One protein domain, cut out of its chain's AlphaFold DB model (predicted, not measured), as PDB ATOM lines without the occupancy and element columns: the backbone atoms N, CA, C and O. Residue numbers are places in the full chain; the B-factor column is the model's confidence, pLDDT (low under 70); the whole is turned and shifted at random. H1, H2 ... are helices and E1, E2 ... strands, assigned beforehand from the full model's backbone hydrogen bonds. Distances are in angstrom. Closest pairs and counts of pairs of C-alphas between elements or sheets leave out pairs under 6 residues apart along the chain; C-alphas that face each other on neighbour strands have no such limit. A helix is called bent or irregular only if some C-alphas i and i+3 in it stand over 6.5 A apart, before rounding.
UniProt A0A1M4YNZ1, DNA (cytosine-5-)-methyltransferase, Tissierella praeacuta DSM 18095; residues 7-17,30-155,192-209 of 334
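What this domain is: This is residues 7 to 17, 30 to 155 and 192 to 209 of the 334 residues of the protein "DNA (cytosine-5-)-methyltransferase" of Tissierella praeacuta DSM 18095 (UniProt A0A1M4YNZ1). One twisted seven-stranded sheet runs through the domain, with helices H2 and H4 over one face, running the same way along the strands, and the short H5 over the other, in three layers. The hairpin of E6 and E7 makes one edge; the meander E3 E4 E5, each strand the antiparallel neighbour of the one before, makes the other. The 155 printed residues hold five named helices and seven named strands, ordered E1 H1 H2 E2 H3 H4 E3 E4 E5 H5 E6 E7; the sheet, E3 E4 E5 E2 E1 E6 E7, is mixed, as is the class. The whole is compact, radius of gyration of the C-alphas 15.3 A, spans 45 by 36 by 35 A.

How they stand to each other: Start at E5, residues 134 to 141, antiparallel to E2, residues 61 to 66, with N 64 and O 138 2.9 A apart, within hydrogen-bond range like the pairs below. E4, residues 116 to 123, forms hairpins with E5, N 118 to O 139 2.8 A, and with edge strand E3, residues 107 to 111, N 110 to O 117 2.8 A. E1, residues 7 to 9, is parallel to E2, N 63 to O 7 2.8 A, and to E6, residues 194 to 198, N 8 to O 196 2.9 A. E6 and edge strand E7, residues 204 to 208, form a hairpin, N 195 to O 207 2.8 A. H2, residues 31 to 47, is over E1, height over the sheet 10.1 A, closest C-alphas Gly 9 and Gln 36, 6.9 A. With residues 33 to 37 it touches residues 82 to 86 of H4, residues 73 to 87, at a shallow tilt of 10 degrees, closest C-alphas Val 37 and Thr 86, 6.6 A. H3, residues 68 to 71, on their face, touches H4 only at the corner. H5, residues 147 to 152, is on the opposite face, over E4, closest C-alphas Ala 118 and Pro 148, 5.2 A. H1, residues 13 to 16, is not on the sheet. Each O i to N i+4 pair is within range in H2 and H5, 9 of 11 in H4; H1 and H3 are too short.

Where its parts are: Find C-alpha 7 at (31.237, 29.695, 40.537), where E1 begins. H2 runs 24.4 A from C-alpha 31 at (27.150, 21.540, 54.061). H4, 19.4 A long, is irregular: C-alphas 75 and 78 are 8.1 A apart. E4 and E5 each span 22.9 A. E7 ends at C-alpha 208, (26.973, 32.169, 29.427).

The domain as a whole: The farthest C-alphas, Gly 50 and Pro 130, are 48.7 A apart. Residues 18 to 29 and 156 to 191 are cut out, leaving C-alpha gaps of 9.1 A and 22.1 A. The links H2 to E2 and H4 to E3 are long. Mean pLDDT of the printed part is 74.3; residues 192 to 209 are among those under 70.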
ATOM      1  N   ILE A   7      32.194  30.507  39.775       75.38
ATOM      2  CA  ILE A   7      31.237  29.695  40.537       75.38
ATOM      3  C   ILE A   7      30.419  30.611  41.435       75.38
ATOM      4  O   ILE A   7      30.985  31.373  42.218       75.38
ATOM      5  N   THR A   8      29.095  30.504  41.365       77.25
ATOM      6  CA  THR A   8      28.179  31.258  42.231       77.25
ATOM      7  C   THR A   8      27.311  30.320  43.048       77.25
ATOM      8  O   THR A   8      26.807  29.339  42.502       77.25
ATOM      9  N   GLY A   9      27.089  30.647  44.316       66.00
ATOM     10  CA  GLY A   9      26.256  29.847  45.206       66.00
ATOM     11  C   GLY A   9      25.646  30.682  46.322       66.00
ATOM     12  O   GLY A   9      26.235  31.653  46.793       66.00
ATOM     13  N   GLY A  10      24.442  30.299  46.729       63.44
ATOM     14  CA  GLY A  10      23.751  30.844  47.891       63.44
ATOM     15  C   GLY A  10      23.321  29.687  48.774       63.44
ATOM     16  O   GLY A  10      22.195  29.208  48.660       63.44
ATOM     17  N   SER A  11      24.244  29.182  49.593       63.00
ATOM     18  CA  SER A  11      23.961  28.072  50.510       63.00
ATOM     19  C   SER A  11      22.808  28.448  51.456       63.00
ATOM     20  O   SER A  11      22.798  29.592  51.928       63.00
ATOM     21  N   PRO A  12      21.873  27.532  51.777       54.06
ATOM     22  CA  PRO A  12      20.746  27.813  52.661       54.06
ATOM     23  C   PRO A  12      21.190  28.496  53.956       54.06
ATOM     24  O   PRO A  12      22.115  28.053  54.634       54.06
ATOM     25  N   CYS A  13      20.523  29.592  54.326       52.66
ATOM     26  CA  CYS A  13      20.923  30.369  55.500       52.66
ATOM     27  C   CYS A  13      20.671  29.646  56.837       52.66
ATOM     28  O   CYS A  13      21.194  30.068  57.866       52.66
ATOM     29  N   GLN A  14      19.865  28.579  56.812       47.34
ATOM     30  CA  GLN A  14      19.524  27.717  57.948       47.34
ATOM     31  C   GLN A  14      20.690  26.793  58.335       47.34
ATOM     32  O   GLN A  14      20.882  26.529  59.517       47.34
ATOM     33  N   ASP A  15      21.541  26.420  57.373       48.69
ATOM     34  CA  ASP A  15      22.721  25.562  57.583       48.69
ATOM     35  C   ASP A  15      23.894  26.297  58.255       48.69
ATOM     36  O   ASP A  15      24.984  25.744  58.429       48.69
ATOM     37  N   LEU A  16      23.684  27.566  58.618       52.03
ATOM     38  CA  LEU A  16      24.670  28.403  59.289       52.03
ATOM     39  C   LEU A  16      24.455  28.471  60.800       52.03
ATOM     40  O   LEU A  16      25.356  28.936  61.472       52.03
ATOM     41  N   SER A  17      23.325  28.022  61.372       39.19
ATOM     42  CA  SER A  17      23.060  28.222  62.809       39.19
ATOM     43  C   SER A  17      22.218  27.124  63.485       39.19
ATOM     44  O   SER A  17      21.030  26.998  63.218       39.19
ATOM     45  N   LEU A  30      28.131  23.947  57.585       55.91
ATOM     46  CA  LEU A  30      28.274  24.565  56.252       55.91
ATOM     47  C   LEU A  30      28.123  23.619  55.037       55.91
ATOM     48  O   LEU A  30      28.811  23.817  54.042       55.91
ATOM     49  N   GLY A  31      27.235  22.616  55.072       67.56
ATOM     50  CA  GLY A  31      27.150  21.540  54.061       67.56
ATOM     51  C   GLY A  31      27.291  21.984  52.594       67.56
ATOM     52  O   GLY A  31      28.308  21.713  51.956       67.56
ATOM     53  N   LEU A  32      26.314  22.726  52.062       68.81
ATOM     54  CA  LEU A  32      26.332  23.137  50.648       68.81
ATOM     55  C   LEU A  32      27.415  24.177  50.318       68.81
ATOM     56  O   LEU A  32      27.944  24.193  49.208       68.81
ATOM     57  N   PHE A  33      27.808  25.010  51.284       77.19
ATOM     58  CA  PHE A  33      28.938  25.924  51.100       77.19
ATOM     59  C   PHE A  33      30.265  25.158  50.972       77.19
ATOM     60  O   PHE A  33      31.076  25.464  50.099       77.19
ATOM     61  N   MET A  34      30.479  24.127  51.791       76.75
ATOM     62  CA  MET A  34      31.671  23.283  51.706       76.75
ATOM     63  C   MET A  34      31.717  22.496  50.400       76.75
ATOM     64  O   MET A  34      32.801  22.320  49.848       76.75
ATOM     65  N   GLU A  35      30.566  22.100  49.855       78.00
ATOM     66  CA  GLU A  35      30.489  21.523  48.511       78.00
ATOM     67  C   GLU A  35      30.877  22.538  47.429       78.00
ATOM     68  O   GLU A  35      31.686  22.222  46.554       78.00
ATOM     69  N   GLN A  36      30.406  23.787  47.525       78.06
ATOM     70  CA  GLN A  36      30.844  24.870  46.637       78.06
ATOM     71  C   GLN A  36      32.374  25.056  46.697       78.06
ATOM     72  O   GLN A  36      33.039  25.152  45.659       78.06
ATOM     73  N   VAL A  37      32.957  25.045  47.901       83.31
ATOM     74  CA  VAL A  37      34.413  25.119  48.126       83.31
ATOM     75  C   VAL A  37      35.131  23.902  47.534       83.31
ATOM     76  O   VAL A  37      36.138  24.068  46.841       83.31
ATOM     77  N   ARG A  38      34.625  22.685  47.773       85.06
ATOM     78  CA  ARG A  38      35.192  21.422  47.274       85.06
ATOM     79  C   ARG A  38      35.247  21.413  45.753       85.06
ATOM     80  O   ARG A  38      36.320  21.199  45.190       85.06
ATOM     81  N   ILE A  39      34.130  21.725  45.096       81.56
ATOM     82  CA  ILE A  39      34.036  21.804  43.633       81.56
ATOM     83  C   ILE A  39      35.029  22.839  43.099       81.56
ATOM     84  O   ILE A  39      35.779  22.551  42.167       81.56
ATOM     85  N   THR A  40      35.104  24.018  43.726       84.19
ATOM     86  CA  THR A  40      36.047  25.072  43.318       84.19
ATOM     87  C   THR A  40      37.500  24.593  43.409       84.19
ATOM     88  O   THR A  40      38.265  24.771  42.457       84.19
ATOM     89  N   LYS A  41      37.884  23.940  44.515       89.81
ATOM     90  CA  LYS A  41      39.229  23.370  44.708       89.81
ATOM     91  C   LYS A  41      39.535  22.297  43.666       89.81
ATOM     92  O   LYS A  41      40.577  22.359  43.022       89.81
ATOM     93  N   GLU A  42      38.633  21.340  43.464       87.69
ATOM     94  CA  GLU A  42      38.820  20.248  42.500       87.69
ATOM     95  C   GLU A  42      38.977  20.766  41.063       87.69
ATOM     96  O   GLU A  42      39.868  20.312  40.337       87.69
ATOM     97  N   MET A  43      38.164  21.750  40.661       85.00
ATOM     98  CA  MET A  43      38.251  22.367  39.337       85.00
ATOM     99  C   MET A  43      39.573  23.110  39.140       85.00
ATOM    100  O   MET A  43      40.269  22.838  38.160       85.00
ATOM    101  N   ARG A  44      39.971  23.960  40.096       90.38
ATOM    102  CA  ARG A  44      41.242  24.702  40.029       90.38
ATOM    103  C   ARG A  44      42.449  23.772  40.030       90.38
ATOM    104  O   ARG A  44      43.356  23.944  39.219       90.38
ATOM    105  N   CYS A  45      42.441  22.743  40.877       90.44
ATOM    106  CA  CYS A  45      43.488  21.724  40.906       90.44
ATOM    107  C   CYS A  45      43.601  20.987  39.572       90.44
ATOM    108  O   CYS A  45      44.711  20.707  39.133       90.44
ATOM    109  N   LYS A  46      42.476  20.655  38.924       88.25
ATOM    110  CA  LYS A  46      42.479  19.991  37.616       88.25
ATOM    111  C   LYS A  46      42.969  20.921  36.507       88.25
ATOM    112  O   LYS A  46      43.766  20.477  35.684       88.25
ATOM    113  N   ASP A  47      42.509  22.168  36.483       85.69
ATOM    114  CA  ASP A  47      42.832  23.127  35.422       85.69
ATOM    115  C   ASP A  47      44.266  23.673  35.512       85.69
ATOM    116  O   ASP A  47      44.897  23.927  34.484       85.69
ATOM    117  N   GLY A  48      44.802  23.793  36.729       87.44
ATOM    118  CA  GLY A  48      46.181  24.212  36.990       87.44
ATOM    119  C   GLY A  48      47.241  23.144  36.701       87.44
ATOM    120  O   GLY A  48      48.436  23.458  36.704       87.44
ATOM    121  N   LYS A  49      46.847  21.890  36.420       84.81
ATOM    122  CA  LYS A  49      47.789  20.842  35.990       84.81
ATOM    123  C   LYS A  49      48.491  21.303  34.711       84.81
ATOM    124  O   LYS A  49      47.845  21.539  33.697       84.81
ATOM    125  N   GLY A  50      49.814  21.430  34.774       80.88
ATOM    126  CA  GLY A  50      50.631  21.959  33.675       80.88
ATOM    127  C   GLY A  50      51.311  23.298  33.965       80.88
ATOM    128  O   GLY A  50      51.932  23.847  33.063       80.88
ATOM    129  N   GLY A  51      51.230  23.819  35.197       85.69
ATOM    130  CA  GLY A  51      52.027  24.980  35.621       85.69
ATOM    131  C   GLY A  51      51.538  26.314  35.055       85.69
ATOM    132  O   GLY A  51      52.330  27.235  34.872       85.69
ATOM    133  N   LYS A  52      50.238  26.422  34.754       87.50
ATOM    134  CA  LYS A  52      49.625  27.685  34.325       87.50
ATOM    135  C   LYS A  52      49.823  28.763  35.393       87.50
ATOM    136  O   LYS A  52      49.740  28.482  36.587       87.50
ATOM    137  N   ALA A  53      50.007  30.007  34.957       88.38
ATOM    138  CA  ALA A  53      49.978  31.151  35.861       88.38
ATOM    139  C   ALA A  53      48.623  31.227  36.587       88.38
ATOM    140  O   ALA A  53      47.580  30.960  35.985       88.38
ATOM    141  N   ASN A  54      48.626  31.630  37.859       85.69
ATOM    142  CA  ASN A  54      47.458  31.531  38.737       85.69
ATOM    143  C   ASN A  54      46.202  32.257  38.190       85.69
ATOM    144  O   ASN A  54      45.086  31.744  38.260       85.69
ATOM    145  N   HIS A  55      46.389  33.399  37.514       86.62
ATOM    146  CA  HIS A  55      45.317  34.174  36.868       86.62
ATOM    147  C   HIS A  55      44.653  33.499  35.652       86.62
ATOM    148  O   HIS A  55      43.580  33.934  35.214       86.62
ATOM    149  N   LEU A  56      45.272  32.448  35.109       85.81
ATOM    150  CA  LEU A  56      44.744  31.624  34.017       85.81
ATOM    151  C   LEU A  56      44.051  30.354  34.523       85.81
ATOM    152  O   LEU A  56      43.370  29.701  33.739       85.81
ATOM    153  N   ILE A  57      44.201  30.010  35.806       88.62
ATOM    154  CA  ILE A  57      43.574  28.826  36.404       88.62
ATOM    155  C   ILE A  57      42.084  29.084  36.633       88.62
ATOM    156  O   ILE A  57      41.692  30.151  37.125       88.62
ATOM    157  N   ARG A  58      41.254  28.093  36.305       83.06
ATOM    158  CA  ARG A  58      39.791  28.175  36.368       83.06
ATOM    159  C   ARG A  58      39.141  27.234  37.396       83.06
ATOM    160  O   ARG A  58      39.597  26.103  37.544       83.06
ATOM    161  N   PRO A  59      38.061  27.668  38.084       85.25
ATOM    162  CA  PRO A  59      37.493  29.024  38.093       85.25
ATOM    163  C   PRO A  59      38.413  30.048  38.750       85.25
ATOM    164  O   PRO A  59      39.114  29.746  39.719       85.25
ATOM    165  N   ARG A  60      38.410  31.267  38.210       87.81
ATOM    166  CA  ARG A  60      39.150  32.391  38.794       87.81
ATOM    167  C   ARG A  60      38.325  33.080  39.871       87.81
ATOM    168  O   ARG A  60      38.891  33.495  40.879       87.81
ATOM    169  N   TYR A  61      37.017  33.180  39.655       87.44
ATOM    170  CA  TYR A  61      36.122  33.905  40.538       87.44
ATOM    171  C   TYR A  61      35.187  32.978  41.306       87.44
ATOM    172  O   TYR A  61      34.763  31.926  40.821       87.44
ATOM    173  N   PHE A  62      34.837  33.413  42.508       87.44
ATOM    174  CA  PHE A  62      33.875  32.756  43.382       87.44
ATOM    175  C   PHE A  62      32.937  33.808  43.963       87.44
ATOM    176  O   PHE A  62      33.402  34.825  44.477       87.44
ATOM    177  N   LEU A  63      31.632  33.567  43.871       84.69
ATOM    178  CA  LEU A  63      30.592  34.416  44.431       84.69
ATOM    179  C   LEU A  63      29.771  33.617  45.439       84.69
ATOM    180  O   LEU A  63      29.230  32.556  45.119       84.69
ATOM    181  N   TRP A  64      29.627  34.172  46.634       84.62
ATOM    182  CA  TRP A  64      28.726  33.657  47.650       84.62
ATOM    183  C   TRP A  64      27.731  34.732  48.078       84.62
ATOM    184  O   TRP A  64      28.121  35.846  48.443       84.62
ATOM    185  N   GLU A  65      26.445  34.402  48.002       82.44
ATOM    186  CA  GLU A  65      25.338  35.269  48.402       82.44
ATOM    187  C   GLU A  65      24.677  34.733  49.664       82.44
ATOM    188  O   GLU A  65      24.434  33.533  49.782       82.44
ATOM    189  N   ASN A  66      24.377  35.618  50.618       79.56
ATOM    190  CA  ASN A  66      23.646  35.210  51.810       79.56
ATOM    191  C   ASN A  66      22.983  36.359  52.587       79.56
ATOM    192  O   ASN A  66      23.196  37.544  52.336       79.56
ATOM    193  N   VAL A  67      22.188  36.037  53.606       77.81
ATOM    194  CA  VAL A  67      21.557  37.005  54.508       77.81
ATOM    195  C   VAL A  67      22.567  37.666  55.465       77.81
ATOM    196  O   VAL A  67      23.464  36.995  55.972       77.81
ATOM    197  N   PRO A  68      22.384  38.956  55.829       79.06
ATOM    198  CA  PRO A  68      23.231  39.646  56.813       79.06
ATOM    199  C   PRO A  68      23.332  38.964  58.185       79.06
ATOM    200  O   PRO A  68      24.296  39.202  58.906       79.06
ATOM    201  N   GLY A  69      22.368  38.103  58.537       73.81
ATOM    202  CA  GLY A  69      22.394  37.312  59.772       73.81
ATOM    203  C   GLY A  69      23.630  36.416  59.913       73.81
ATOM    204  O   GLY A  69      24.042  36.140  61.038       73.81
ATOM    205  N   ALA A  70      24.288  36.049  58.804       78.06
ATOM    206  CA  ALA A  70      25.533  35.279  58.830       78.06
ATOM    207  C   ALA A  70      26.667  35.991  59.594       78.06
ATOM    208  O   ALA A  70      27.509  35.331  60.194       78.06
ATOM    209  N   PHE A  71      26.674  37.331  59.649       79.69
ATOM    210  CA  PHE A  71      27.668  38.089  60.422       79.69
ATOM    211  C   PHE A  71      27.550  37.906  61.938       79.69
ATOM    212  O   PHE A  71      28.521  38.126  62.654       79.69
ATOM    213  N   SER A  72      26.371  37.556  62.444       75.81
ATOM    214  CA  SER A  72      26.129  37.348  63.878       75.81
ATOM    215  C   SER A  72      26.007  35.872  64.256       75.81
ATOM    216  O   SER A  72      26.017  35.546  65.442       75.81
ATOM    217  N   SER A  73      25.890  34.989  63.266       75.38
ATOM    218  CA  SER A  73      25.710  33.553  63.466       75.38
ATOM    219  C   SER A  73      26.890  32.930  64.217       75.38
ATOM    220  O   SER A  73      28.041  33.299  63.973       75.38
ATOM    221  N   ALA A  74      26.595  32.073  65.201       75.88
ATOM    222  CA  ALA A  74      27.570  31.478  66.124       75.88
ATOM    223  C   ALA A  74      28.580  32.490  66.715       75.88
ATOM    224  O   ALA A  74      29.773  32.210  66.840       75.88
ATOM    225  N   GLY A  75      28.125  33.709  67.040       74.31
ATOM    226  CA  GLY A  75      29.001  34.777  67.542       74.31
ATOM    227  C   GLY A  75      29.971  35.329  66.489       74.31
ATOM    228  O   GLY A  75      31.036  35.839  66.833       74.31
ATOM    229  N   GLY A  76      29.617  35.202  65.210       79.81
ATOM    230  CA  GLY A  76      30.429  35.575  64.055       79.81
ATOM    231  C   GLY A  76      31.313  34.448  63.514       79.81
ATOM    232  O   GLY A  76      32.083  34.706  62.584       79.81
ATOM    233  N   GLU A  77      31.235  33.226  64.051       83.19
ATOM    234  CA  GLU A  77      32.099  32.135  63.592       83.19
ATOM    235  C   GLU A  77      31.779  31.595  62.217       83.19
ATOM    236  O   GLU A  77      32.709  31.253  61.487       83.19
ATOM    237  N   ASP A  78      30.514  31.567  61.826       81.69
ATOM    238  CA  ASP A  78      30.167  30.966  60.541       81.69
ATOM    239  C   ASP A  78      30.685  31.825  59.391       81.69
ATOM    240  O   ASP A  78      31.276  31.316  58.443       81.69
ATOM    241  N   PHE A  79      30.596  33.154  59.515       85.75
ATOM    242  CA  PHE A  79      31.200  34.041  58.526       85.75
ATOM    243  C   PHE A  79      32.738  34.020  58.569       85.75
ATOM    244  O   PHE A  79      33.371  34.135  57.520       85.75
ATOM    245  N   ARG A  80      33.363  33.799  59.740       89.00
ATOM    246  CA  ARG A  80      34.816  33.551  59.821       89.00
ATOM    247  C   ARG A  80      35.199  32.314  59.012       89.00
ATOM    248  O   ARG A  80      36.147  32.373  58.233       89.00
ATOM    249  N   ALA A  81      34.462  31.220  59.199       87.94
ATOM    250  CA  ALA A  81      34.682  29.959  58.507       87.94
ATOM    251  C   ALA A  81      34.454  30.101  56.995       87.94
ATOM    252  O   ALA A  81      35.278  29.626  56.222       87.94
ATOM    253  N   VAL A  82      33.426  30.840  56.564       88.94
ATOM    254  CA  VAL A  82      33.211  31.170  55.142       88.94
ATOM    255  C   VAL A  82      34.422  31.894  54.548       88.94
ATOM    256  O   VAL A  82      34.914  31.507  53.486       88.94
ATOM    257  N   LEU A  83      34.940  32.922  55.228       89.88
ATOM    258  CA  LEU A  83      36.124  33.655  54.770       89.88
ATOM    259  C   LEU A  83      37.370  32.763  54.728       89.88
ATOM    260  O   LEU A  83      38.120  32.805  53.755       89.88
ATOM    261  N   GLU A  84      37.584  31.962  55.771       91.31
ATOM    262  CA  GLU A  84      38.736  31.068  55.892       91.31
ATOM    263  C   GLU A  84      38.717  29.966  54.831       91.31
ATOM    264  O   GLU A  84      39.708  29.778  54.130       91.31
ATOM    265  N   GLU A  85      37.596  29.274  54.648       91.31
ATOM    266  CA  GLU A  85      37.481  28.201  53.659       91.31
ATOM    267  C   GLU A  85      37.535  28.722  52.224       91.31
ATOM    268  O   GLU A  85      38.148  28.077  51.371       91.31
ATOM    269  N   THR A  86      36.998  29.921  51.971       91.69
ATOM    270  CA  THR A  86      37.172  30.597  50.678       91.69
ATOM    271  C   THR A  86      38.642  30.947  50.438       91.69
ATOM    272  O   THR A  86      39.165  30.693  49.356       91.69
ATOM    273  N   ALA A  87      39.355  31.471  51.440       91.25
ATOM    274  CA  ALA A  87      40.783  31.780  51.317       91.25
ATOM    275  C   ALA A  87      41.634  30.516  51.113       91.25
ATOM    276  O   ALA A  87      42.559  30.514  50.298       91.25
ATOM    277  N   LYS A  88      41.265  29.408  51.765       93.62
ATOM    278  CA  LYS A  88      41.904  28.094  51.604       93.62
ATOM    279  C   LYS A  88      41.746  27.478  50.216       93.62
ATOM    280  O   LYS A  88      42.390  26.467  49.937       93.62
ATOM    281  N   ILE A  89      40.901  28.035  49.348       91.50
ATOM    282  CA  ILE A  89      40.880  27.673  47.923       91.50
ATOM    283  C   ILE A  89      42.174  28.134  47.237       91.50
ATOM    284  O   ILE A  89      42.675  27.432  46.361       91.50
ATOM    285  N   ALA A  90      42.715  29.289  47.637       89.50
ATOM    286  CA  ALA A  90      43.969  29.826  47.115       89.50
ATOM    287  C   ALA A  90      45.191  29.346  47.915       89.50
ATOM    288  O   ALA A  90      46.176  28.931  47.312       89.50
ATOM    289  N   ASP A  91      45.126  29.361  49.252       88.62
ATOM    290  CA  ASP A  91      46.220  28.892  50.114       88.62
ATOM    291  C   ASP A  91      45.683  28.186  51.366       88.62
ATOM    292  O   ASP A  91      45.112  28.801  52.269       88.62
ATOM    293  N   SER A  92      45.907  26.872  51.439       88.81
ATOM    294  CA  SER A  92      45.415  25.997  52.509       88.81
ATOM    295  C   SER A  92      45.971  26.316  53.900       88.81
ATOM    296  O   SER A  92      45.411  25.850  54.894       88.81
ATOM    297  N   ARG A  93      47.052  27.101  53.989       89.12
ATOM    298  CA  ARG A  93      47.713  27.476  55.251       89.12
ATOM    299  C   ARG A  93      47.066  28.683  55.918       89.12
ATOM    300  O   ARG A  93      47.414  29.010  57.053       89.12
ATOM    301  N   ILE A  94      46.160  29.367  55.225       87.81
ATOM    302  CA  ILE A  94      45.540  30.580  55.739       87.81
ATOM    303  C   ILE A  94      44.667  30.257  56.938       87.81
ATOM    304  O   ILE A  94      43.823  29.359  56.899       87.81
ATOM    305  N   SER A  95      44.835  31.077  57.974       89.06
ATOM    306  CA  SER A  95      43.869  31.186  59.048       89.06
ATOM    307  C   SER A  95      43.381  32.618  59.195       89.06
ATOM    308  O   SER A  95      44.171  33.565  59.202       89.06
ATOM    309  N   ILE A  96      42.062  32.774  59.291       86.06
ATOM    310  CA  ILE A  96      41.416  34.080  59.430       86.06
ATOM    311  C   ILE A  96      41.009  34.274  60.892       86.06
ATOM    312  O   ILE A  96      40.193  33.493  61.396       86.06
ATOM    313  N   PRO A  97      41.530  35.306  61.586       83.81
ATOM    314  CA  PRO A  97      41.123  35.603  62.950       83.81
ATOM    315  C   PRO A  97      39.719  36.215  62.986       83.81
ATOM    316  O   PRO A  97      39.239  36.821  62.024       83.81
ATOM    317  N   ARG A  98      39.072  36.116  64.150       78.94
ATOM    318  CA  ARG A  98      37.824  36.838  64.426       78.94
ATOM    319  C   ARG A  98      38.026  38.356  64.333       78.94
ATOM    320  O   ARG A  98      39.128  38.855  64.585       78.94
ATOM    321  N   PRO A  99      36.965  39.127  64.038       75.56
ATOM    322  CA  PRO A  99      37.042  40.575  64.079       75.56
ATOM    323  C   PRO A  99      37.391  41.035  65.508       75.56
ATOM    324  O   PRO A  99      36.776  40.550  66.458       75.56
ATOM    325  N   PRO A 100      38.298  42.016  65.695       63.91
ATOM    326  CA  PRO A 100      38.772  42.436  67.023       63.91
ATOM    327  C   PRO A 100      37.678  42.882  68.004       63.91
ATOM    328  O   PRO A 100      37.883  42.868  69.209       63.91
ATOM    329  N   LYS A 101      36.518  43.310  67.489       68.88
ATOM    330  CA  LYS A 101      35.360  43.758  68.278       68.88
ATOM    331  C   LYS A 101      34.194  42.760  68.257       68.88
ATOM    332  O   LYS A 101      33.082  43.141  68.596       68.88
ATOM    333  N   GLY A 102      34.405  41.536  67.769       66.44
ATOM    334  CA  GLY A 102      33.369  40.501  67.647       66.44
ATOM    335  C   GLY A 102      32.324  40.734  66.546       66.44
ATOM    336  O   GLY A 102      31.567  39.824  66.237       66.44
ATOM    337  N   LEU A 103      32.293  41.912  65.911       73.62
ATOM    338  CA  LEU A 103      31.355  42.224  64.832       73.62
ATOM    339  C   LEU A 103      32.048  42.306  63.471       73.62
ATOM    340  O   LEU A 103      33.012  43.058  63.280       73.62
ATOM    341  N   TRP A 104      31.493  41.588  62.497       81.56
ATOM    342  CA  TRP A 104      31.859  41.741  61.095       81.56
ATOM    343  C   TRP A 104      31.306  43.048  60.529       81.56
ATOM    344  O   TRP A 104      30.145  43.403  60.726       81.56
ATOM    345  N   LYS A 105      32.156  43.785  59.808       81.06
ATOM    346  CA  LYS A 105      31.723  44.976  59.072       81.06
ATOM    347  C   LYS A 105      30.952  44.552  57.826       81.06
ATOM    348  O   LYS A 105      31.313  43.572  57.182       81.06
ATOM    349  N   SER A 106      29.958  45.349  57.448       76.25
ATOM    350  CA  SER A 106      29.147  45.122  56.248       76.25
ATOM    351  C   SER A 106      29.913  45.283  54.936       76.25
ATOM    352  O   SER A 106      29.417  44.829  53.912       76.25
ATOM    353  N   VAL A 107      31.086  45.927  54.962       78.88
ATOM    354  CA  VAL A 107      31.975  46.129  53.812       78.88
ATOM    355  C   VAL A 107      33.420  45.938  54.258       78.88
ATOM    356  O   VAL A 107      33.863  46.612  55.199       78.88
ATOM    357  N   ARG A 108      34.153  45.025  53.615       78.56
ATOM    358  CA  ARG A 108      35.601  44.848  53.823       78.56
ATOM    359  C   ARG A 108      36.226  43.943  52.763       78.56
ATOM    360  O   ARG A 108      35.518  43.247  52.045       78.56
ATOM    361  N   CYS A 109      37.554  43.925  52.715       84.69
ATOM    362  CA  CYS A 109      38.322  42.969  51.931       84.69
ATOM    363  C   CYS A 109      39.491  42.357  52.718       84.69
ATOM    364  O   CYS A 109      39.909  42.888  53.752       84.69
ATOM    365  N   ILE A 110      39.983  41.235  52.200       82.75
ATOM    366  CA  ILE A 110      41.207  40.523  52.555       82.75
ATOM    367  C   ILE A 110      42.049  40.448  51.280       82.75
ATOM    368  O   ILE A 110      41.537  40.084  50.220       82.75
ATOM    369  N   LEU A 111      43.329  40.788  51.393       85.69
ATOM    370  CA  LEU A 111      44.314  40.662  50.325       85.69
ATOM    371  C   LEU A 111      45.334  39.614  50.769       85.69
ATOM    372  O   LEU A 111      45.924  39.761  51.838       85.69
ATOM    373  N   GLY A 112      45.489  38.552  49.986       80.69
ATOM    374  CA  GLY A 112      46.624  37.639  50.087       80.69
ATOM    375  C   GLY A 112      47.617  37.894  48.960       80.69
ATOM    376  O   GLY A 112      47.407  38.791  48.149       80.69
ATOM    377  N   ASP A 113      48.675  37.094  48.875       82.88
ATOM    378  CA  ASP A 113      49.753  37.332  47.905       82.88
ATOM    379  C   ASP A 113      49.260  37.256  46.450       82.88
ATOM    380  O   ASP A 113      49.555  38.134  45.644       82.88
ATOM    381  N   GLU A 114      48.424  36.261  46.135       84.19
ATOM    382  CA  GLU A 114      47.910  36.028  44.774       84.19
ATOM    383  C   GLU A 114      46.377  35.959  44.684       84.19
ATOM    384  O   GLU A 114      45.821  35.552  43.663       84.19
ATOM    385  N   PHE A 115      45.669  36.340  45.746       90.56
ATOM    386  CA  PHE A 115      44.210  36.335  45.755       90.56
ATOM    387  C   PHE A 115      43.638  37.499  46.563       90.56
ATOM    388  O   PHE A 115      44.299  38.092  47.418       90.56
ATOM    389  N   SER A 116      42.366  37.799  46.334       87.94
ATOM    390  CA  SER A 116      41.600  38.740  47.144       87.94
ATOM    391  C   SER A 116      40.208  38.210  47.427       87.94
ATOM    392  O   SER A 116      39.620  37.507  46.609       87.94
ATOM    393  N   ILE A 117      39.671  38.576  48.585       90.69
ATOM    394  CA  ILE A 117      38.278  38.338  48.963       90.69
ATOM    395  C   ILE A 117      37.700  39.676  49.384       90.69
ATOM    396  O   ILE A 117      38.262  40.356  50.239       90.69
ATOM    397  N   ALA A 118      36.572  40.068  48.818       81.06
ATOM    398  CA  ALA A 118      35.835  41.252  49.219       81.06
ATOM    399  C   ALA A 118      34.394  40.870  49.523       81.06
ATOM    400  O   ALA A 118      33.844  39.953  48.920       81.06
ATOM    401  N   TRP A 119      33.768  41.581  50.455       87.62
ATOM    402  CA  TRP A 119      32.343  41.436  50.696       87.62
ATOM    403  C   TRP A 119      31.668  42.774  50.946       87.62
ATOM    404  O   TRP A 119      32.274  43.719  51.465       87.62
ATOM    405  N   ARG A 120      30.388  42.837  50.585       83.00
ATOM    406  CA  ARG A 120      29.525  44.002  50.779       83.00
ATOM    407  C   ARG A 120      28.082  43.571  51.011       83.00
ATOM    408  O   ARG A 120      27.589  42.664  50.350       83.00
ATOM    409  N   VAL A 121      27.381  44.259  51.911       81.62
ATOM    410  CA  VAL A 121      25.917  44.183  51.982       81.62
ATOM    411  C   VAL A 121      25.308  45.146  50.969       81.62
ATOM    412  O   VAL A 121      25.529  46.355  51.056       81.62
ATOM    413  N   LEU A 122      24.519  44.617  50.038       76.81
ATOM    414  CA  LEU A 122      23.763  45.386  49.050       76.81
ATOM    415  C   LEU A 122      22.263  45.217  49.294       76.81
ATOM    416  O   LEU A 122      21.815  44.163  49.739       76.81
ATOM    417  N   ASP A 123      21.491  46.271  49.024       73.62
ATOM    418  CA  ASP A 123      20.032  46.281  49.153       73.62
ATOM    419  C   ASP A 123      19.392  46.381  47.770       73.62
ATOM    420  O   ASP A 123      19.646  47.354  47.059       73.62
ATOM    421  N   ALA A 124      18.568  45.395  47.408       70.81
ATOM    422  CA  ALA A 124      17.932  45.296  46.092       70.81
ATOM    423  C   ALA A 124      17.116  46.544  45.698       70.81
ATOM    424  O   ALA A 124      16.984  46.821  44.507       70.81
ATOM    425  N   GLN A 125      16.648  47.337  46.673       62.84
ATOM    426  CA  GLN A 125      15.895  48.573  46.417       62.84
ATOM    427  C   GLN A 125      16.653  49.593  45.551       62.84
ATOM    428  O   GLN A 125      16.036  50.445  44.918       62.84
ATOM    429  N   TYR A 126      17.986  49.509  45.509       67.44
ATOM    430  CA  TYR A 126      18.833  50.398  44.712       67.44
ATOM    431  C   TYR A 126      19.185  49.843  43.325       67.44
ATOM    432  O   TYR A 126      19.975  50.451  42.611       67.44
ATOM    433  N   TRP A 127      18.606  48.703  42.941       66.94
ATOM    434  CA  TRP A 127      18.943  47.968  41.715       66.94
ATOM    435  C   TRP A 127      17.712  47.732  40.831       66.94
ATOM    436  O   TRP A 127      17.569  46.685  40.207       66.94
ATOM    437  N   GLY A 128      16.787  48.696  40.808       53.50
ATOM    438  CA  GLY A 128      15.596  48.651  39.951       53.50
ATOM    439  C   GLY A 128      14.494  47.697  40.423       53.50
ATOM    440  O   GLY A 128      13.522  47.489  39.701       53.50
ATOM    441  N   VAL A 129      14.612  47.141  41.633       53.81
ATOM    442  CA  VAL A 129      13.597  46.266  42.235       53.81
ATOM    443  C   VAL A 129      12.908  47.016  43.379       53.81
ATOM    444  O   VAL A 129      13.601  47.441  44.299       53.81
ATOM    445  N   PRO A 130      11.567  47.163  43.406       51.03
ATOM    446  CA  PRO A 130      10.847  47.843  44.490       51.03
ATOM    447  C   PRO A 130      10.724  46.954  45.742       51.03
ATOM    448  O   PRO A 130       9.642  46.735  46.276       51.03
ATOM    449  N   GLN A 131      11.846  46.407  46.206       64.75
ATOM    450  CA  GLN A 131      11.918  45.461  47.311       64.75
ATOM    451  C   GLN A 131      13.109  45.803  48.203       64.75
ATOM    452  O   GLN A 131      14.254  45.808  47.755       64.75
ATOM    453  N   ARG A 132      12.857  45.992  49.502       64.94
ATOM    454  CA  ARG A 132      13.926  46.019  50.509       64.94
ATOM    455  C   ARG A 132      14.399  44.598  50.762       64.94
ATOM    456  O   ARG A 132      13.672  43.789  51.342       64.94
ATOM    457  N   ARG A 133      15.608  44.283  50.304       72.12
ATOM    458  CA  ARG A 133      16.223  42.959  50.456       72.12
ATOM    459  C   ARG A 133      17.731  43.127  50.530       72.12
ATOM    460  O   ARG A 133      18.417  43.170  49.516       72.12
ATOM    461  N   LYS A 134      18.233  43.210  51.762       76.06
ATOM    462  CA  LYS A 134      19.666  43.268  52.053       76.06
ATOM    463  C   LYS A 134      20.277  41.878  51.988       76.06
ATOM    464  O   LYS A 134      19.741  40.973  52.635       76.06
ATOM    465  N   ARG A 135      21.381  41.729  51.259       80.00
ATOM    466  CA  ARG A 135      22.177  40.499  51.143       80.00
ATOM    467  C   ARG A 135      23.666  40.802  51.164       80.00
ATOM    468  O   ARG A 135      24.086  41.846  50.676       80.00
ATOM    469  N   ILE A 136      24.426  39.910  51.783       82.12
ATOM    470  CA  ILE A 136      25.878  39.833  51.698       82.12
ATOM    471  C   ILE A 136      26.207  39.270  50.322       82.12
ATOM    472  O   ILE A 136      25.692  38.223  49.947       82.12
ATOM    473  N   PHE A 137      27.096  39.947  49.616       83.31
ATOM    474  CA  PHE A 137      27.780  39.420  48.449       83.31
ATOM    475  C   PHE A 137      29.255  39.325  48.798       83.31
ATOM    476  O   PHE A 137      29.854  40.339  49.165       83.31
ATOM    477  N   LEU A 138      29.815  38.124  48.721       89.62
ATOM    478  CA  LEU A 138      31.236  37.846  48.878       89.62
ATOM    479  C   LEU A 138      31.791  37.430  47.522       89.62
ATOM    480  O   LEU A 138      31.323  36.456  46.944       89.62
ATOM    481  N   VAL A 139      32.788  38.160  47.034       86.06
ATOM    482  CA  VAL A 139      33.512  37.873  45.796       86.06
ATOM    483  C   VAL A 139      34.946  37.512  46.151       86.06
ATOM    484  O   VAL A 139      35.588  38.237  46.913       86.06
ATOM    485  N   ALA A 140      35.463  36.431  45.579       91.81
ATOM    486  CA  ALA A 140      36.886  36.123  45.589       91.81
ATOM    487  C   ALA A 140      37.461  36.144  44.169       91.81
ATOM    488  O   ALA A 140      36.820  35.669  43.233       91.81
ATOM    489  N   ASP A 141      38.671  36.682  44.031       88.81
ATOM    490  CA  ASP A 141      39.540  36.561  42.857       88.81
ATOM    491  C   ASP A 141      40.746  35.721  43.273       88.81
ATOM    492  O   ASP A 141      41.558  36.176  44.075       88.81
ATOM    493  N   PHE A 142      40.861  34.500  42.757       91.94
ATOM    494  CA  PHE A 142      41.970  33.589  43.068       91.94
ATOM    495  C   PHE A 142      43.196  33.778  42.170       91.94
ATOM    496  O   PHE A 142      44.122  32.974  42.236       91.94
ATOM    497  N   GLY A 143      43.171  34.777  41.288       86.69
ATOM    498  CA  GLY A 143      44.234  35.073  40.336       86.69
ATOM    499  C   GLY A 143      44.754  36.505  40.422       86.69
ATOM    500  O   GLY A 143      45.377  36.975  39.470       86.69
ATOM    501  N   GLY A 144      44.438  37.227  41.498       85.50
ATOM    502  CA  GLY A 144      44.831  38.617  41.691       85.50
ATOM    503  C   GLY A 144      43.980  39.353  42.725       85.50
ATOM    504  O   GLY A 144      43.359  38.761  43.609       85.50
ATOM    505  N   HIS A 145      43.955  40.682  42.612       87.31
ATOM    506  CA  HIS A 145      43.383  41.573  43.628       87.31
ATOM    507  C   HIS A 145      42.147  42.348  43.163       87.31
ATOM    508  O   HIS A 145      41.905  43.462  43.625       87.31
ATOM    509  N   THR A 146      41.365  41.798  42.230       84.69
ATOM    510  CA  THR A 146      40.246  42.537  41.614       84.69
ATOM    511  C   THR A 146      38.934  42.490  42.405       84.69
ATOM    512  O   THR A 146      38.047  43.299  42.136       84.69
ATOM    513  N   ALA A 147      38.795  41.628  43.420       74.19
ATOM    514  CA  ALA A 147      37.540  41.494  44.172       74.19
ATOM    515  C   ALA A 147      37.035  42.811  44.814       74.19
ATOM    516  O   ALA A 147      35.838  43.097  44.712       74.19
ATOM    517  N   PRO A 148      37.890  43.663  45.426       73.31
ATOM    518  CA  PRO A 148      37.468  44.970  45.934       73.31
ATOM    519  C   PRO A 148      36.982  45.906  44.828       73.31
ATOM    520  O   PRO A 148      35.970  46.575  45.009       73.31
ATOM    521  N   LYS A 149      37.665  45.920  43.677       70.44
ATOM    522  CA  LYS A 149      37.263  46.726  42.520       70.44
ATOM    523  C   LYS A 149      35.869  46.324  42.039       70.44
ATOM    524  O   LYS A 149      35.022  47.186  41.851       70.44
ATOM    525  N   ILE A 150      35.603  45.021  41.951       74.88
ATOM    526  CA  ILE A 150      34.298  44.482  41.541       74.88
ATOM    527  C   ILE A 150      33.169  44.913  42.494       74.88
ATOM    528  O   ILE A 150      32.077  45.244  42.041       74.88
ATOM    529  N   LEU A 151      33.395  44.897  43.814       68.81
ATOM    530  CA  LEU A 151      32.327  45.146  44.796       68.81
ATOM    531  C   LEU A 151      32.206  46.600  45.281       68.81
ATOM    532  O   LEU A 151      31.139  46.997  45.780       68.81
ATOM    533  N   PHE A 152      33.285  47.381  45.231       69.00
ATOM    534  CA  PHE A 152      33.347  48.713  45.845       69.00
ATOM    535  C   PHE A 152      33.340  49.847  44.827       69.00
ATOM    536  O   PHE A 152      32.751  50.887  45.123       69.00
ATOM    537  N   GLU A 153      33.950  49.668  43.654       57.19
ATOM    538  CA  GLU A 153      33.949  50.694  42.611       57.19
ATOM    539  C   GLU A 153      32.624  50.625  41.838       57.19
ATOM    540  O   GLU A 153      32.297  49.620  41.216       57.19
ATOM    541  N   GLN A 154      31.824  51.692  41.910       49.75
ATOM    542  CA  GLN A 154      30.653  51.884  41.053       49.75
ATOM    543  C   GLN A 154      30.987  52.978  40.037       49.75
ATOM    544  O   GLN A 154      31.241  54.112  40.434       49.75
ATOM    545  N   GLU A 155      30.945  52.669  38.738       39.88
ATOM    546  CA  GLU A 155      31.157  53.654  37.658       39.88
ATOM    547  C   GLU A 155      29.979  54.637  37.470       39.88
ATOM    548  O   GLU A 155      29.990  55.463  36.563       39.88
ATOM    549  N   PRO A 192      33.150  34.410  25.827       38.94
ATOM    550  CA  PRO A 192      32.012  34.447  26.740       38.94
ATOM    551  C   PRO A 192      32.423  33.955  28.133       38.94
ATOM    552  O   PRO A 192      33.112  32.946  28.260       38.94
ATOM    553  N   ILE A 193      31.970  34.648  29.182       45.53
ATOM    554  CA  ILE A 193      32.189  34.234  30.574       45.53
ATOM    555  C   ILE A 193      31.249  33.070  30.876       45.53
ATOM    556  O   ILE A 193      30.029  33.220  30.767       45.53
ATOM    557  N   ILE A 194      31.790  31.930  31.299       42.38
ATOM    558  CA  ILE A 194      30.979  30.763  31.661       42.38
ATOM    559  C   ILE A 194      30.764  30.729  33.177       42.38
ATOM    560  O   ILE A 194      31.719  30.659  33.956       42.38
ATOM    561  N   CYS A 195      29.499  30.748  33.595       42.66
ATOM    562  CA  CYS A 195      29.068  30.742  34.989       42.66
ATOM    563  C   CYS A 195      28.477  29.382  35.370       42.66
ATOM    564  O   CYS A 195      27.582  28.870  34.693       42.66
ATOM    565  N   LEU A 196      28.922  28.829  36.497       42.62
ATOM    566  CA  LEU A 196      28.267  27.704  37.159       42.62
ATOM    567  C   LEU A 196      27.436  28.226  38.333       42.62
ATOM    568  O   LEU A 196      27.997  28.731  39.309       42.62
ATOM    569  N   ASN A 197      26.116  28.085  38.254       45.91
ATOM    570  CA  ASN A 197      25.204  28.583  39.276       45.91
ATOM    571  C   ASN A 197      24.628  27.432  40.097       45.91
ATOM    572  O   ASN A 197      23.804  26.662  39.604       45.91
ATOM    573  N   ASP A 198      25.005  27.367  41.368       44.81
ATOM    574  CA  ASP A 198      24.306  26.566  42.365       44.81
ATOM    575  C   ASP A 198      23.041  27.305  42.819       44.81
ATOM    576  O   ASP A 198      23.089  28.454  43.266       44.81
ATOM    577  N   GLN A 199      21.885  26.668  42.656       49.53
ATOM    578  CA  GLN A 199      20.578  27.235  42.973       49.53
ATOM    579  C   GLN A 199      20.113  26.840  44.379       49.53
ATOM    580  O   GLN A 199      18.972  26.422  44.566       49.53
ATOM    581  N   GLY A 200      21.008  26.969  45.360       41.78
ATOM    582  CA  GLY A 200      20.733  26.603  46.749       41.78
ATOM    583  C   GLY A 200      20.551  25.096  46.935       41.78
ATOM    584  O   GLY A 200      19.714  24.682  47.732       41.78
ATOM    585  N   GLY A 201      21.288  24.281  46.174       36.06
ATOM    586  CA  GLY A 201      21.263  22.820  46.272       36.06
ATOM    587  C   GLY A 201      20.141  22.114  45.503       36.06
ATOM    588  O   GLY A 201      20.215  20.900  45.342       36.06
ATOM    589  N   GLU A 202      19.134  22.825  44.977       40.34
ATOM    590  CA  GLU A 202      18.060  22.198  44.180       40.34
ATOM    591  C   GLU A 202      18.558  21.679  42.826       40.34
ATOM    592  O   GLU A 202      18.149  20.618  42.356       40.34
ATOM    593  N   ARG A 203      19.410  22.468  42.163       42.59
ATOM    594  CA  ARG A 203      20.003  22.157  40.859       42.59
ATOM    595  C   ARG A 203      21.214  23.044  40.593       42.59
ATOM    596  O   ARG A 203      21.329  24.134  41.152       42.59
ATOM    597  N   MET A 204      22.079  22.601  39.689       43.25
ATOM    598  CA  MET A 204      23.270  23.333  39.272       43.25
ATOM    599  C   MET A 204      23.226  23.570  37.760       43.25
ATOM    600  O   MET A 204      23.221  22.612  36.989       43.25
ATOM    601  N   ASP A 205      23.186  24.840  37.353       44.22
ATOM    602  CA  ASP A 205      23.006  25.260  35.956       44.22
ATOM    603  C   ASP A 205      24.300  25.889  35.401       44.22
ATOM    604  O   ASP A 205      24.994  26.625  36.105       44.22
ATOM    605  N   LEU A 206      24.606  25.645  34.123       39.94
ATOM    606  CA  LEU A 206      25.664  26.342  33.378       39.94
ATOM    607  C   LEU A 206      25.045  27.429  32.496       39.94
ATOM    608  O   LEU A 206      24.110  27.147  31.745       39.94
ATOM    609  N   THR A 207      25.566  28.651  32.561       42.88
ATOM    610  CA  THR A 207      25.082  29.792  31.769       42.88
ATOM    611  C   THR A 207      26.233  30.620  31.206       42.88
ATOM    612  O   THR A 207      27.293  30.725  31.816       42.88
ATOM    613  N   GLU A 208      26.016  31.245  30.050       46.38
ATOM    614  CA  GLU A 208      26.973  32.169  29.427       46.38
ATOM    615  C   GLU A 208      26.597  33.616  29.759       46.38
ATOM    616  O   GLU A 208      25.443  34.006  29.584       46.38
ATOM    617  N   ASN A 209      27.553  34.410  30.248       38.31
ATOM    618  CA  ASN A 209      27.438  35.841  30.585       38.31
ATOM    619  C   ASN A 209      26.316  36.216  31.571       38.31
ATOM    620  O   ASN A 209      26.073  37.393  31.834       38.31
TER     621      ASN A 209